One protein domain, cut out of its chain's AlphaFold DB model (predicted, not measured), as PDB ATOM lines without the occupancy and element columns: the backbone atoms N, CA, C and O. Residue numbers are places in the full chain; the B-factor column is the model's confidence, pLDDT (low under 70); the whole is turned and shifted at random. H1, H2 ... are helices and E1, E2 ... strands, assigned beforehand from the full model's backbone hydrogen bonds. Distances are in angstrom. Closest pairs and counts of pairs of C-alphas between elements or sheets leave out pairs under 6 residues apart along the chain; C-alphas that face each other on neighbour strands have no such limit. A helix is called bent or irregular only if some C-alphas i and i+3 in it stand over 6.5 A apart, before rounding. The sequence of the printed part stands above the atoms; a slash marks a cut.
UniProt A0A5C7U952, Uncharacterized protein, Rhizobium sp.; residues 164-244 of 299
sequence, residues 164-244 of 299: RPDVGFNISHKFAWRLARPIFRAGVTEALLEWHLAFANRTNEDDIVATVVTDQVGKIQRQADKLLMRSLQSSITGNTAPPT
ATOM      1  N   ARG A 164     246.287 347.437 377.488       89.25
ATOM      2  CA  ARG A 164     247.447 347.835 378.305       89.25
ATOM      3  C   ARG A 164     246.979 348.410 379.644       89.25
ATOM      4  O   ARG A 164     245.838 348.865 379.705       89.25
ATOM      5  N   PRO A 165     247.832 348.486 380.679       92.06
ATOM      6  CA  PRO A 165     247.481 349.161 381.921       92.06
ATOM      7  C   PRO A 165     247.153 350.644 381.722       92.06
ATOM      8  O   PRO A 165     247.974 351.409 381.208       92.06
ATOM      9  N   ASP A 166     245.972 351.055 382.180       91.19
ATOM     10  CA  ASP A 166     245.613 352.460 382.341       91.19
ATOM     11  C   ASP A 166     246.152 352.988 383.678       91.19
ATOM     12  O   ASP A 166     245.759 352.548 384.764       91.19
ATOM     13  N   VAL A 167     247.073 353.945 383.571       88.12
ATOM     14  CA  VAL A 167     247.693 354.665 384.691       88.12
ATOM     15  C   VAL A 167     247.216 356.118 384.802       88.12
ATOM     16  O   VAL A 167     247.596 356.806 385.749       88.12
ATOM     17  N   GLY A 168     246.401 356.605 383.859       86.62
ATOM     18  CA  GLY A 168     245.940 357.997 383.802       86.62
ATOM     19  C   GLY A 168     246.982 359.035 383.349       86.62
ATOM     20  O   GLY A 168     246.731 360.230 383.482       86.62
ATOM     21  N   PHE A 169     248.144 358.619 382.830       87.06
ATOM     22  CA  PHE A 169     249.181 359.506 382.277       87.06
ATOM     23  C   PHE A 169     250.029 358.813 381.192       87.06
ATOM     24  O   PHE A 169     250.055 357.587 381.089       87.06
ATOM     25  N   ASN A 170     250.742 359.599 380.378       86.06
ATOM     26  CA  ASN A 170     251.596 359.080 379.303       86.06
ATOM     27  C   ASN A 170     252.954 358.616 379.846       86.06
ATOM     28  O   ASN A 170     253.726 359.424 380.362       86.06
ATOM     29  N   ILE A 171     253.270 357.332 379.689       86.69
ATOM     30  CA  ILE A 171     254.595 356.773 380.001       86.69
ATOM     31  C   ILE A 171     255.533 356.992 378.805       86.69
ATOM     32  O   ILE A 171     255.135 356.847 377.652       86.69
ATOM     33  N   SER A 172     256.788 357.327 379.088       86.62
ATOM     34  CA  SER A 172     257.850 357.538 378.107       86.62
ATOM     35  C   SER A 172     258.186 356.277 377.307       86.62
ATOM     36  O   SER A 172     258.323 355.195 377.874       86.62
ATOM     37  N   HIS A 173     258.451 356.449 376.007       83.00
ATOM     38  CA  HIS A 173     258.898 355.414 375.059       83.00
ATOM     39  C   HIS A 173     260.156 354.630 375.490       83.00
ATOM     40  O   HIS A 173     260.484 353.609 374.893       83.00
ATOM     41  N   LYS A 174     260.886 355.104 376.511       84.69
ATOM     42  CA  LYS A 174     261.997 354.370 377.142       84.69
ATOM     43  C   LYS A 174     261.532 353.109 377.877       84.69
ATOM     44  O   LYS A 174     262.355 352.232 378.143       84.69
ATOM     45  N   PHE A 175     260.243 353.015 378.196       86.69
ATOM     46  CA  PHE A 175     259.620 351.887 378.871       86.69
ATOM     47  C   PHE A 175     258.586 351.213 377.965       86.69
ATOM     48  O   PHE A 175     257.915 351.870 377.168       86.69
ATOM     49  N   ALA A 176     258.436 349.903 378.127       85.44
ATOM     50  CA  ALA A 176     257.413 349.100 377.477       85.44
ATOM     51  C   ALA A 176     256.593 348.347 378.530       85.44
ATOM     52  O   ALA A 176     257.128 347.900 379.548       85.44
ATOM     53  N   TRP A 177     255.297 348.179 378.265       86.94
ATOM     54  CA  TRP A 177     254.454 347.287 379.057       86.94
ATOM     55  C   TRP A 177     254.643 345.850 378.593       86.94
ATOM     56  O   TRP A 177     254.457 345.568 377.410       86.94
ATOM     57  N   ARG A 178     254.952 344.946 379.523       83.75
ATOM     58  CA  ARG A 178     254.971 343.500 379.301       83.75
ATOM     59  C   ARG A 178     253.772 342.854 379.960       83.75
ATOM     60  O   ARG A 178     253.597 342.976 381.169       83.75
ATOM     61  N   LEU A 179     252.945 342.183 379.162       80.62
ATOM     62  CA  LEU A 179     251.901 341.306 379.682       80.62
ATOM     63  C   LEU A 179     252.607 340.087 380.290       80.62
ATOM     64  O   LEU A 179     253.275 339.350 379.570       80.62
ATOM     65  N   ALA A 180     252.525 339.940 381.612       74.75
ATOM     66  CA  ALA A 180     253.308 338.962 382.352       74.75
ATOM     67  C   ALA A 180     252.567 337.630 382.455       74.75
ATOM     68  O   ALA A 180     253.008 336.655 381.870       74.75
ATOM     69  N   ARG A 181     251.430 337.569 383.160       67.69
ATOM     70  CA  ARG A 181     250.667 336.319 383.357       67.69
ATOM     71  C   ARG A 181     249.200 336.576 383.707       67.69
ATOM     72  O   ARG A 181     248.886 337.651 384.225       67.69
ATOM     73  N   PRO A 182     248.297 335.599 383.520       70.62
ATOM     74  CA  PRO A 182     246.946 335.692 384.043       70.62
ATOM     75  C   PRO A 182     246.909 335.296 385.529       70.62
ATOM     76  O   PRO A 182     247.615 334.391 385.976       70.62
ATOM     77  N   ILE A 183     246.041 335.952 386.297       72.00
ATOM     78  CA  ILE A 183     245.753 335.662 387.703       72.00
ATOM     79  C   ILE A 183     244.268 335.310 387.816       72.00
ATOM     80  O   ILE A 183     243.398 336.184 387.847       72.00
ATOM     81  N   PHE A 184     243.982 334.015 387.916       68.56
ATOM     82  CA  PHE A 184     242.641 333.503 388.185       68.56
ATOM     83  C   PHE A 184     242.388 333.465 389.694       68.56
ATOM     84  O   PHE A 184     243.265 333.086 390.473       68.56
ATOM     85  N   ARG A 185     241.187 333.865 390.119       62.94
ATOM     86  CA  ARG A 185     240.753 333.821 391.521       62.94
ATOM     87  C   ARG A 185     239.614 332.820 391.664       62.94
ATOM     88  O   ARG A 185     238.707 332.801 390.837       62.94
ATOM     89  N   ALA A 186     239.641 332.016 392.725       54.62
ATOM     90  CA  ALA A 186     238.560 331.081 393.019       54.62
ATOM     91  C   ALA A 186     237.214 331.825 393.119       54.62
ATOM     92  O   ALA A 186     237.113 332.838 393.809       54.62
ATOM     93  N   GLY A 187     236.197 331.333 392.404       51.97
ATOM     94  CA  GLY A 187     234.862 331.940 392.362       51.97
ATOM     95  C   GLY A 187     234.714 333.191 391.483       51.97
ATOM     96  O   GLY A 187     233.642 333.787 391.496       51.97
ATOM     97  N   VAL A 188     235.737 333.595 390.717       59.56
ATOM     98  CA  VAL A 188     235.674 334.756 389.806       59.56
ATOM     99  C   VAL A 188     235.823 334.293 388.356       59.56
ATOM    100  O   VAL A 188     236.782 333.604 388.019       59.56
ATOM    101  N   THR A 189     234.882 334.677 387.491       55.75
ATOM    102  CA  THR A 189     234.869 334.323 386.056       55.75
ATOM    103  C   THR A 189     235.865 335.121 385.218       55.75
ATOM    104  O   THR A 189     236.292 334.663 384.163       55.75
ATOM    105  N   GLU A 190     236.233 336.317 385.670       68.31
ATOM    106  CA  GLU A 190     237.179 337.197 384.990       68.31
ATOM    107  C   GLU A 190     238.600 336.986 385.529       68.31
ATOM    108  O   GLU A 190     238.880 337.208 386.710       68.31
ATOM    109  N   ALA A 191     239.520 336.586 384.648       73.62
ATOM    110  CA  ALA A 191     240.947 336.633 384.944       73.62
ATOM    111  C   ALA A 191     241.390 338.085 385.154       73.62
ATOM    112  O   ALA A 191     241.027 338.961 384.366       73.62
ATOM    113  N   LEU A 192     242.227 338.313 386.162       84.06
ATOM    114  CA  LEU A 192     243.051 339.515 386.226       84.06
ATOM    115  C   LEU A 192     244.346 339.286 385.443       84.06
ATOM    116  O   LEU A 192     244.745 338.145 385.213       84.06
ATOM    117  N   LEU A 193     245.017 340.362 385.048       85.56
ATOM    118  CA  LEU A 193     246.245 340.310 384.258       85.56
ATOM    119  C   LEU A 193     247.375 340.986 385.031       85.56
ATOM    120  O   LEU A 193     247.234 342.129 385.463       85.56
ATOM    121  N   GLU A 194     248.483 340.279 385.228       84.81
ATOM    122  CA  GLU A 194     249.722 340.851 385.746       84.81
ATOM    123  C   GLU A 194     250.531 341.453 384.594       84.81
ATOM    124  O   GLU A 194     250.655 340.843 383.531       84.81
ATOM    125  N   TRP A 195     251.104 342.630 384.824       88.31
ATOM    126  CA  TRP A 195     251.940 343.347 383.871       88.31
ATOM    127  C   TRP A 195     253.210 343.847 384.538       88.31
ATOM    128  O   TRP A 195     253.170 344.340 385.666       88.31
ATOM    129  N   HIS A 196     254.315 343.804 383.804       88.50
ATOM    130  CA  HIS A 196     255.593 344.379 384.209       88.50
ATOM    131  C   HIS A 196     255.892 345.603 383.342       88.50
ATOM    132  O   HIS A 196     255.807 345.538 382.117       88.50
ATOM    133  N   LEU A 197     256.239 346.731 383.957       89.31
ATOM    134  CA  LEU A 197     256.826 347.870 383.256       89.31
ATOM    135  C   LEU A 197     258.336 347.662 383.226       89.31
ATOM    136  O   LEU A 197     258.943 347.586 384.290       89.31
ATOM    137  N   ALA A 198     258.943 347.591 382.046       87.06
ATOM    138  CA  ALA A 198     260.382 347.373 381.899       87.06
ATOM    139  C   ALA A 198     260.995 348.348 380.889       87.06
ATOM    140  O   ALA A 198     260.278 348.968 380.098       87.06
ATOM    141  N   PHE A 199     262.322 348.488 380.881       83.12
ATOM    142  CA  PHE A 199     263.009 349.261 379.839       83.12
ATOM    143  C   PHE A 199     262.807 348.618 378.458       83.12
ATOM    144  O   PHE A 199     263.067 347.430 378.266       83.12
ATOM    145  N   ALA A 200     262.364 349.409 377.476       76.44
ATOM    146  CA  ALA A 200     261.909 348.901 376.177       76.44
ATOM    147  C   ALA A 200     262.985 348.086 375.433       76.44
ATOM    148  O   ALA A 200     262.680 347.054 374.841       76.44
ATOM    149  N   ASN A 201     264.249 348.510 375.535       68.62
ATOM    150  CA  ASN A 201     265.388 347.912 374.831       68.62
ATOM    151  C   ASN A 201     266.079 346.768 375.606       68.62
ATOM    152  O   ASN A 201     267.164 346.354 375.203       68.62
ATOM    153  N   ARG A 202     265.531 346.295 376.736       64.94
ATOM    154  CA  ARG A 202     266.183 345.285 377.592       64.94
ATOM    155  C   ARG A 202     265.236 344.155 377.976       64.94
ATOM    156  O   ARG A 202     264.133 344.415 378.452       64.94
ATOM    157  N   THR A 203     265.649 342.908 377.775       57.31
ATOM    158  CA  THR A 203     264.792 341.714 377.905       57.31
ATOM    159  C   THR A 203     264.885 340.980 379.243       57.31
ATOM    160  O   THR A 203     264.075 340.085 379.464       57.31
ATOM    161  N   ASN A 204     265.824 341.335 380.125       59.50
ATOM    162  CA  ASN A 204     266.007 340.656 381.410       59.50
ATOM    163  C   ASN A 204     264.887 340.982 382.413       59.50
ATOM    164  O   ASN A 204     264.241 342.029 382.336       59.50
ATOM    165  N   GLU A 205     264.696 340.088 383.384       56.81
ATOM    166  CA  GLU A 205     263.754 340.279 384.497       56.81
ATOM    167  C   GLU A 205     264.255 341.340 385.499       56.81
ATOM    168  O   GLU A 205     263.451 342.069 386.075       56.81
ATOM    169  N   ASP A 206     265.575 341.527 385.619       59.00
ATOM    170  CA  ASP A 206     266.194 342.574 386.454       59.00
ATOM    171  C   ASP A 206     265.870 344.012 385.994       59.00
ATOM    172  O   ASP A 206     266.077 344.971 386.737       59.00
ATOM    173  N   ASP A 207     265.357 344.186 384.770       73.38
ATOM    174  CA  ASP A 207     264.986 345.485 384.189       73.38
ATOM    175  C   ASP A 207     263.521 345.891 384.448       73.38
ATOM    176  O   ASP A 207     263.023 346.855 383.850       73.38
ATOM    177  N   ILE A 208     262.816 345.169 385.329       82.69
ATOM    178  CA  ILE A 208     261.445 345.482 385.749       82.69
ATOM    179  C   ILE A 208     261.441 346.655 386.743       82.69
ATOM    180  O   ILE A 208     261.988 346.595 387.840       82.69
ATOM    181  N   VAL A 209     260.746 347.728 386.364       87.12
ATOM    182  CA  VAL A 209     260.587 348.978 387.123       87.12
ATOM    183  C   VAL A 209     259.349 348.943 388.030       87.12
ATOM    184  O   VAL A 209     259.342 349.558 389.095       87.12
ATOM    185  N   ALA A 210     258.285 348.249 387.613       89.31
ATOM    186  CA  ALA A 210     257.050 348.101 388.387       89.31
ATOM    187  C   ALA A 210     256.233 346.880 387.943       89.31
ATOM    188  O   ALA A 210     256.200 346.560 386.757       89.31
ATOM    189  N   THR A 211     255.485 346.277 388.873       90.19
ATOM    190  CA  THR A 211     254.512 345.209 388.582       90.19
ATOM    191  C   THR A 211     253.107 345.652 388.974       90.19
ATOM    192  O   THR A 211     252.847 345.927 390.148       90.19
ATOM    193  N   VAL A 212     252.182 345.685 388.013       91.88
ATOM    194  CA  VAL A 212     250.781 346.088 388.222       91.88
ATOM    195  C   VAL A 212     249.809 344.970 387.848       91.88
ATOM    196  O   VAL A 212     250.105 344.146 386.988       91.88
ATOM    197  N   VAL A 213     248.634 344.937 388.481       90.44
ATOM    198  CA  VAL A 213     247.557 343.988 388.157       90.44
ATOM    199  C   VAL A 213     246.301 344.730 387.707       90.44
ATOM    200  O   VAL A 213     245.775 345.578 388.438       90.44
ATOM    201  N   THR A 214     245.803 344.380 386.522       91.62
ATOM    202  CA  THR A 214     244.617 344.966 385.881       91.62
ATOM    203  C   THR A 214     243.476 343.960 385.752       91.62
ATOM    204  O   THR A 214     243.661 342.760 385.955       91.62
ATOM    205  N   ASP A 215     242.295 344.446 385.379       89.88
ATOM    206  CA  ASP A 215     241.283 343.632 384.695       89.88
ATOM    207  C   ASP A 215     241.601 343.490 383.188       89.88
ATOM    208  O   ASP A 215     242.632 343.969 382.702       89.88
ATOM    209  N   GLN A 216     240.704 342.836 382.445       84.00
ATOM    210  CA  GLN A 216     240.800 342.628 380.993       84.00
ATOM    211  C   GLN A 216     240.532 343.897 380.164       84.00
ATOM    212  O   GLN A 216     240.642 343.858 378.947       84.00
ATOM    213  N   VAL A 217     240.221 345.031 380.803       88.88
ATOM    214  CA  VAL A 217     240.085 346.352 380.159       88.88
ATOM    215  C   VAL A 217     241.321 347.226 380.451       88.88
ATOM    216  O   VAL A 217     241.413 348.367 380.008       88.88
ATOM    217  N   GLY A 218     242.304 346.697 381.193       89.25
ATOM    218  CA  GLY A 218     243.542 347.396 381.542       89.25
ATOM    219  C   GLY A 218     243.444 348.278 382.790       89.25
ATOM    220  O   GLY A 218     244.435 348.883 383.202       89.25
ATOM    221  N   LYS A 219     242.296 348.341 383.466       93.00
ATOM    222  CA  LYS A 219     242.123 349.181 384.655       93.00
ATOM    223  C   LYS A 219     242.784 348.524 385.865       93.00
ATOM    224  O   LYS A 219     242.451 347.401 386.250       93.00
ATOM    225  N   ILE A 220     243.721 349.239 386.493       92.94
ATOM    226  CA  ILE A 220     244.480 348.747 387.652       92.94
ATOM    227  C   ILE A 220     243.537 348.449 388.828       92.94
ATOM    228  O   ILE A 220     242.725 349.286 389.236       92.94
ATOM    229  N   GLN A 221     243.675 347.259 389.410       91.50
ATOM    230  CA  GLN A 221     242.780 346.748 390.450       91.50
ATOM    231  C   GLN A 221     243.305 347.007 391.865       91.50
ATOM    232  O   GLN A 221     242.559 347.471 392.729       91.50
ATOM    233  N   ARG A 222     244.597 346.768 392.120       87.62
ATOM    234  CA  ARG A 222     245.191 346.940 393.457       87.62
ATOM    235  C   ARG A 222     245.446 348.425 393.759       87.62
ATOM    236  O   ARG A 222     245.920 349.175 392.909       87.62
ATOM    237  N   GLN A 223     245.153 348.856 394.987       89.06
ATOM    238  CA  GLN A 223     245.385 350.245 395.414       89.06
ATOM    239  C   GLN A 223     246.878 350.559 395.605       89.06
ATOM    240  O   GLN A 223     247.296 351.680 395.328       89.06
ATOM    241  N   ALA A 224     247.684 349.575 396.021       89.12
ATOM    242  CA  ALA A 224     249.137 349.715 396.138       89.12
ATOM    243  C   ALA A 224     249.778 350.091 394.791       89.12
ATOM    244  O   ALA A 224     250.502 351.076 394.708       89.12
ATOM    245  N   ASP A 225     249.417 349.385 393.719       91.62
ATOM    246  CA  ASP A 225     249.879 349.636 392.350       91.62
ATOM    247  C   ASP A 225     249.571 351.070 391.893       91.62
ATOM    248  O   ASP A 225     250.418 351.735 391.304       91.62
ATOM    249  N   LYS A 226     248.382 351.594 392.218       90.12
ATOM    250  CA  LYS A 226     248.000 352.985 391.909       90.12
ATOM    251  C   LYS A 226     248.864 354.006 392.648       90.12
ATOM    252  O   LYS A 226     249.122 355.078 392.107       90.12
ATOM    253  N   LEU A 227     249.296 353.698 393.870       90.44
ATOM    254  CA  LEU A 227     250.215 354.546 394.631       90.44
ATOM    255  C   LEU A 227     251.643 354.452 394.074       90.44
ATOM    256  O   LEU A 227     252.268 355.490 393.878       90.44
ATOM    257  N   LEU A 228     252.106 353.248 393.718       91.88
ATOM    258  CA  LEU A 228     253.399 353.013 393.066       91.88
ATOM    259  C   LEU A 228     253.512 353.770 391.731       91.88
ATOM    260  O   LEU A 228     254.470 354.511 391.514       91.88
ATOM    261  N   MET A 229     252.513 353.650 390.851       92.56
ATOM    262  CA  MET A 229     252.528 354.350 389.561       92.56
ATOM    263  C   MET A 229     252.495 355.877 389.726       92.56
ATOM    264  O   MET A 229     253.136 356.577 388.948       92.56
ATOM    265  N   ARG A 230     251.830 356.400 390.767       91.00
ATOM    266  CA  ARG A 230     251.880 357.833 391.118       91.00
ATOM    267  C   ARG A 230     253.252 358.261 391.640       91.00
ATOM    268  O   ARG A 230     253.732 359.312 391.232       91.00
ATOM    269  N   SER A 231     253.909 357.471 392.494       91.81
ATOM    270  CA  SER A 231     255.254 357.811 392.988       91.81
ATOM    271  C   SER A 231     256.322 357.755 391.892       91.81
ATOM    272  O   SER A 231     257.273 358.528 391.928       91.81
ATOM    273  N   LEU A 232     256.155 356.877 390.898       89.81
ATOM    274  CA  LEU A 232     257.050 356.773 389.740       89.81
ATOM    275  C   LEU A 232     256.766 357.816 388.644       89.81
ATOM    276  O   LEU A 232     257.598 357.985 387.752       89.81
ATOM    277  N   GLN A 233     255.621 358.509 388.689       90.38
ATOM    278  CA  GLN A 233     255.109 359.337 387.593       90.38
ATOM    279  C   GLN A 233     256.138 360.357 387.082       90.38
ATOM    280  O   GLN A 233     256.365 360.434 385.875       90.38
ATOM    281  N   SER A 234     256.803 361.098 387.969       87.56
ATOM    282  CA  SER A 234     257.822 362.095 387.602       87.56
ATOM    283  C   SER A 234     259.032 361.504 386.865       87.56
ATOM    284  O   SER A 234     259.609 362.178 386.016       87.56
ATOM    285  N   SER A 235     259.390 360.248 387.146       87.06
ATOM    286  CA  SER A 235     260.542 359.557 386.551       87.06
ATOM    287  C   SER A 235     260.219 358.851 385.232       87.06
ATOM    288  O   SER A 235     261.115 358.670 384.407       87.06
ATOM    289  N   ILE A 236     258.963 358.427 385.031       86.62
ATOM    290  CA  ILE A 236     258.560 357.604 383.875       86.62
ATOM    291  C   ILE A 236     257.675 358.329 382.850       86.62
ATOM    292  O   ILE A 236     257.428 357.771 381.782       86.62
ATOM    293  N   THR A 237     257.181 359.539 383.139       87.25
ATOM    294  CA  THR A 237     256.301 360.291 382.220       87.25
ATOM    295  C   THR A 237     257.032 360.693 380.933       87.25
ATOM    296  O   THR A 237     258.226 360.997 380.946       87.25
ATOM    297  N   GLY A 238     256.318 360.708 379.804       79.38
ATOM    298  CA  GLY A 238     256.836 361.158 378.511       79.38
ATOM    299  C   GLY A 238     255.853 362.032 377.731       79.38
ATOM    300  O   GLY A 238     254.639 361.882 377.839       79.38
ATOM    301  N   ASN A 239     256.395 362.934 376.908       67.81
ATOM    302  CA  ASN A 239     255.610 363.919 376.151       67.81
ATOM    303  C   ASN A 239     255.127 363.420 374.774       67.81
ATOM    304  O   ASN A 239     254.451 364.165 374.068       67.81
ATOM    305  N   THR A 240     255.483 362.200 374.357       61.69
ATOM    306  CA  THR A 240     255.219 361.688 373.000       61.69
ATOM    307  C   THR A 240     254.796 360.220 372.994       61.69
ATOM    308  O   THR A 240     255.539 359.364 373.468       61.69
ATOM    309  N   ALA A 241     253.640 359.964 372.361       58.66
ATOM    310  CA  ALA A 241     252.997 358.659 372.142       58.66
ATOM    311  C   ALA A 241     252.607 357.872 373.423       58.66
ATOM    312  O   ALA A 241     253.150 358.110 374.500       58.66
ATOM    313  N   PRO A 242     251.637 356.938 373.344       61.50
ATOM    314  CA  PRO A 242     251.466 355.924 374.382       61.50
ATOM    315  C   PRO A 242     252.657 354.941 374.381       61.50
ATOM    316  O   PRO A 242     253.252 354.716 373.325       61.50
ATOM    317  N   PRO A 243     252.987 354.316 375.527       63.94
ATOM    318  CA  PRO A 243     254.055 353.321 375.605       63.94
ATOM    319  C   PRO A 243     253.729 352.083 374.760       63.94
ATOM    320  O   PRO A 243     252.588 351.609 374.754       63.94
ATOM    321  N   THR A 244     254.746 351.527 374.104       68.31
ATOM    322  CA  THR A 244     254.631 350.276 373.348       68.31
ATOM    323  C   THR A 244     254.307 349.115 374.287       68.31
ATOM    324  O   THR A 244     254.967 348.917 375.311       68.31
TER     325      THR A 244
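AT A GLANCE: This is residues 164 to 244 of the 299 residues of an uncharacterized protein of Rhizobium sp. (UniProt A0A5C7U952). A small, strongly twisted sheet of three strands, E1, E2 and E3, runs as two hairpins in a row, and the single helix H1 packs slantwise over its edge strand E3. The loop between E1 and E2 makes one end of the long axis. The printed part has 81 residues, with three named strands and then one named helix along the chain; the sheet's order is E1, E2, E3, antiparallel throughout. The class is mixed, helices and strands, though under half of the residues are in named elements. The whole is compact, with a radius of gyration of the C-alphas of 12.7 A, and elongated in outline, spanning 40 by 26 by 20 A.

HOW THE PARTS SIT: Begin with the inner strand E2, residues 192 to 199. The edge strand E1, residues 175 to 183, is its antiparallel neighbour at 154 degrees between directions; look at N 178 and O 196, 2.8 A apart and within hydrogen-bond range. The other edge strand, E3, residues 208 to 214, is antiparallel to E2 at 159 degrees; there N 195 and O 212 are within hydrogen-bond range at 2.8 A. E1, E2 and E3 form a meander, each strand the antiparallel neighbour of the one before, with E1 and E2 one hairpin and E2 and E3 another. Now turn to H1, residues 223 to 236, which is on the sheet at a height over the sheet of 9.3 A. It lies over E3 and runs slantwise to the strands, at 38 degrees to E3 on the local plane. The closest C-alphas of E3 and H1 are those of Val 212 and Asp 225, 5.5 A apart. H1 is irregular, with C-alphas 231 and 234 7.3 A apart, and 8 of its 10 O i to N i+4 pairs are within hydrogen-bond range.

IN THESE COORDINATES: Find C-alpha 175 at (259.620, 351.887, 378.871); from there E1 runs 23.1 A to Ile 183. E2 runs 23.1 A from Leu 192 to Phe 199, and E3 16.8 A from Ile 208 to Thr 214. H1 starts at C-alpha 223, at (245.385, 350.245, 395.414), and runs 19.0 A to C-alpha 236, at (258.560, 357.604, 383.875).

THE WHOLE: The two C-alphas farthest apart, those of Gly 187 and Asn 239, are 41.4 A apart, while those of Arg 164 and Thr 244, the first and last printed, are 9.1 A apart. The printed part has no cut, and the links E1 to E2, E2 to E3 and E3 to H1 are short. The mean pLDDT of the printed part is 80.5; look for values under 70 at residue 181 and at residues 184 to 190, 201 to 206 and 239 to 244.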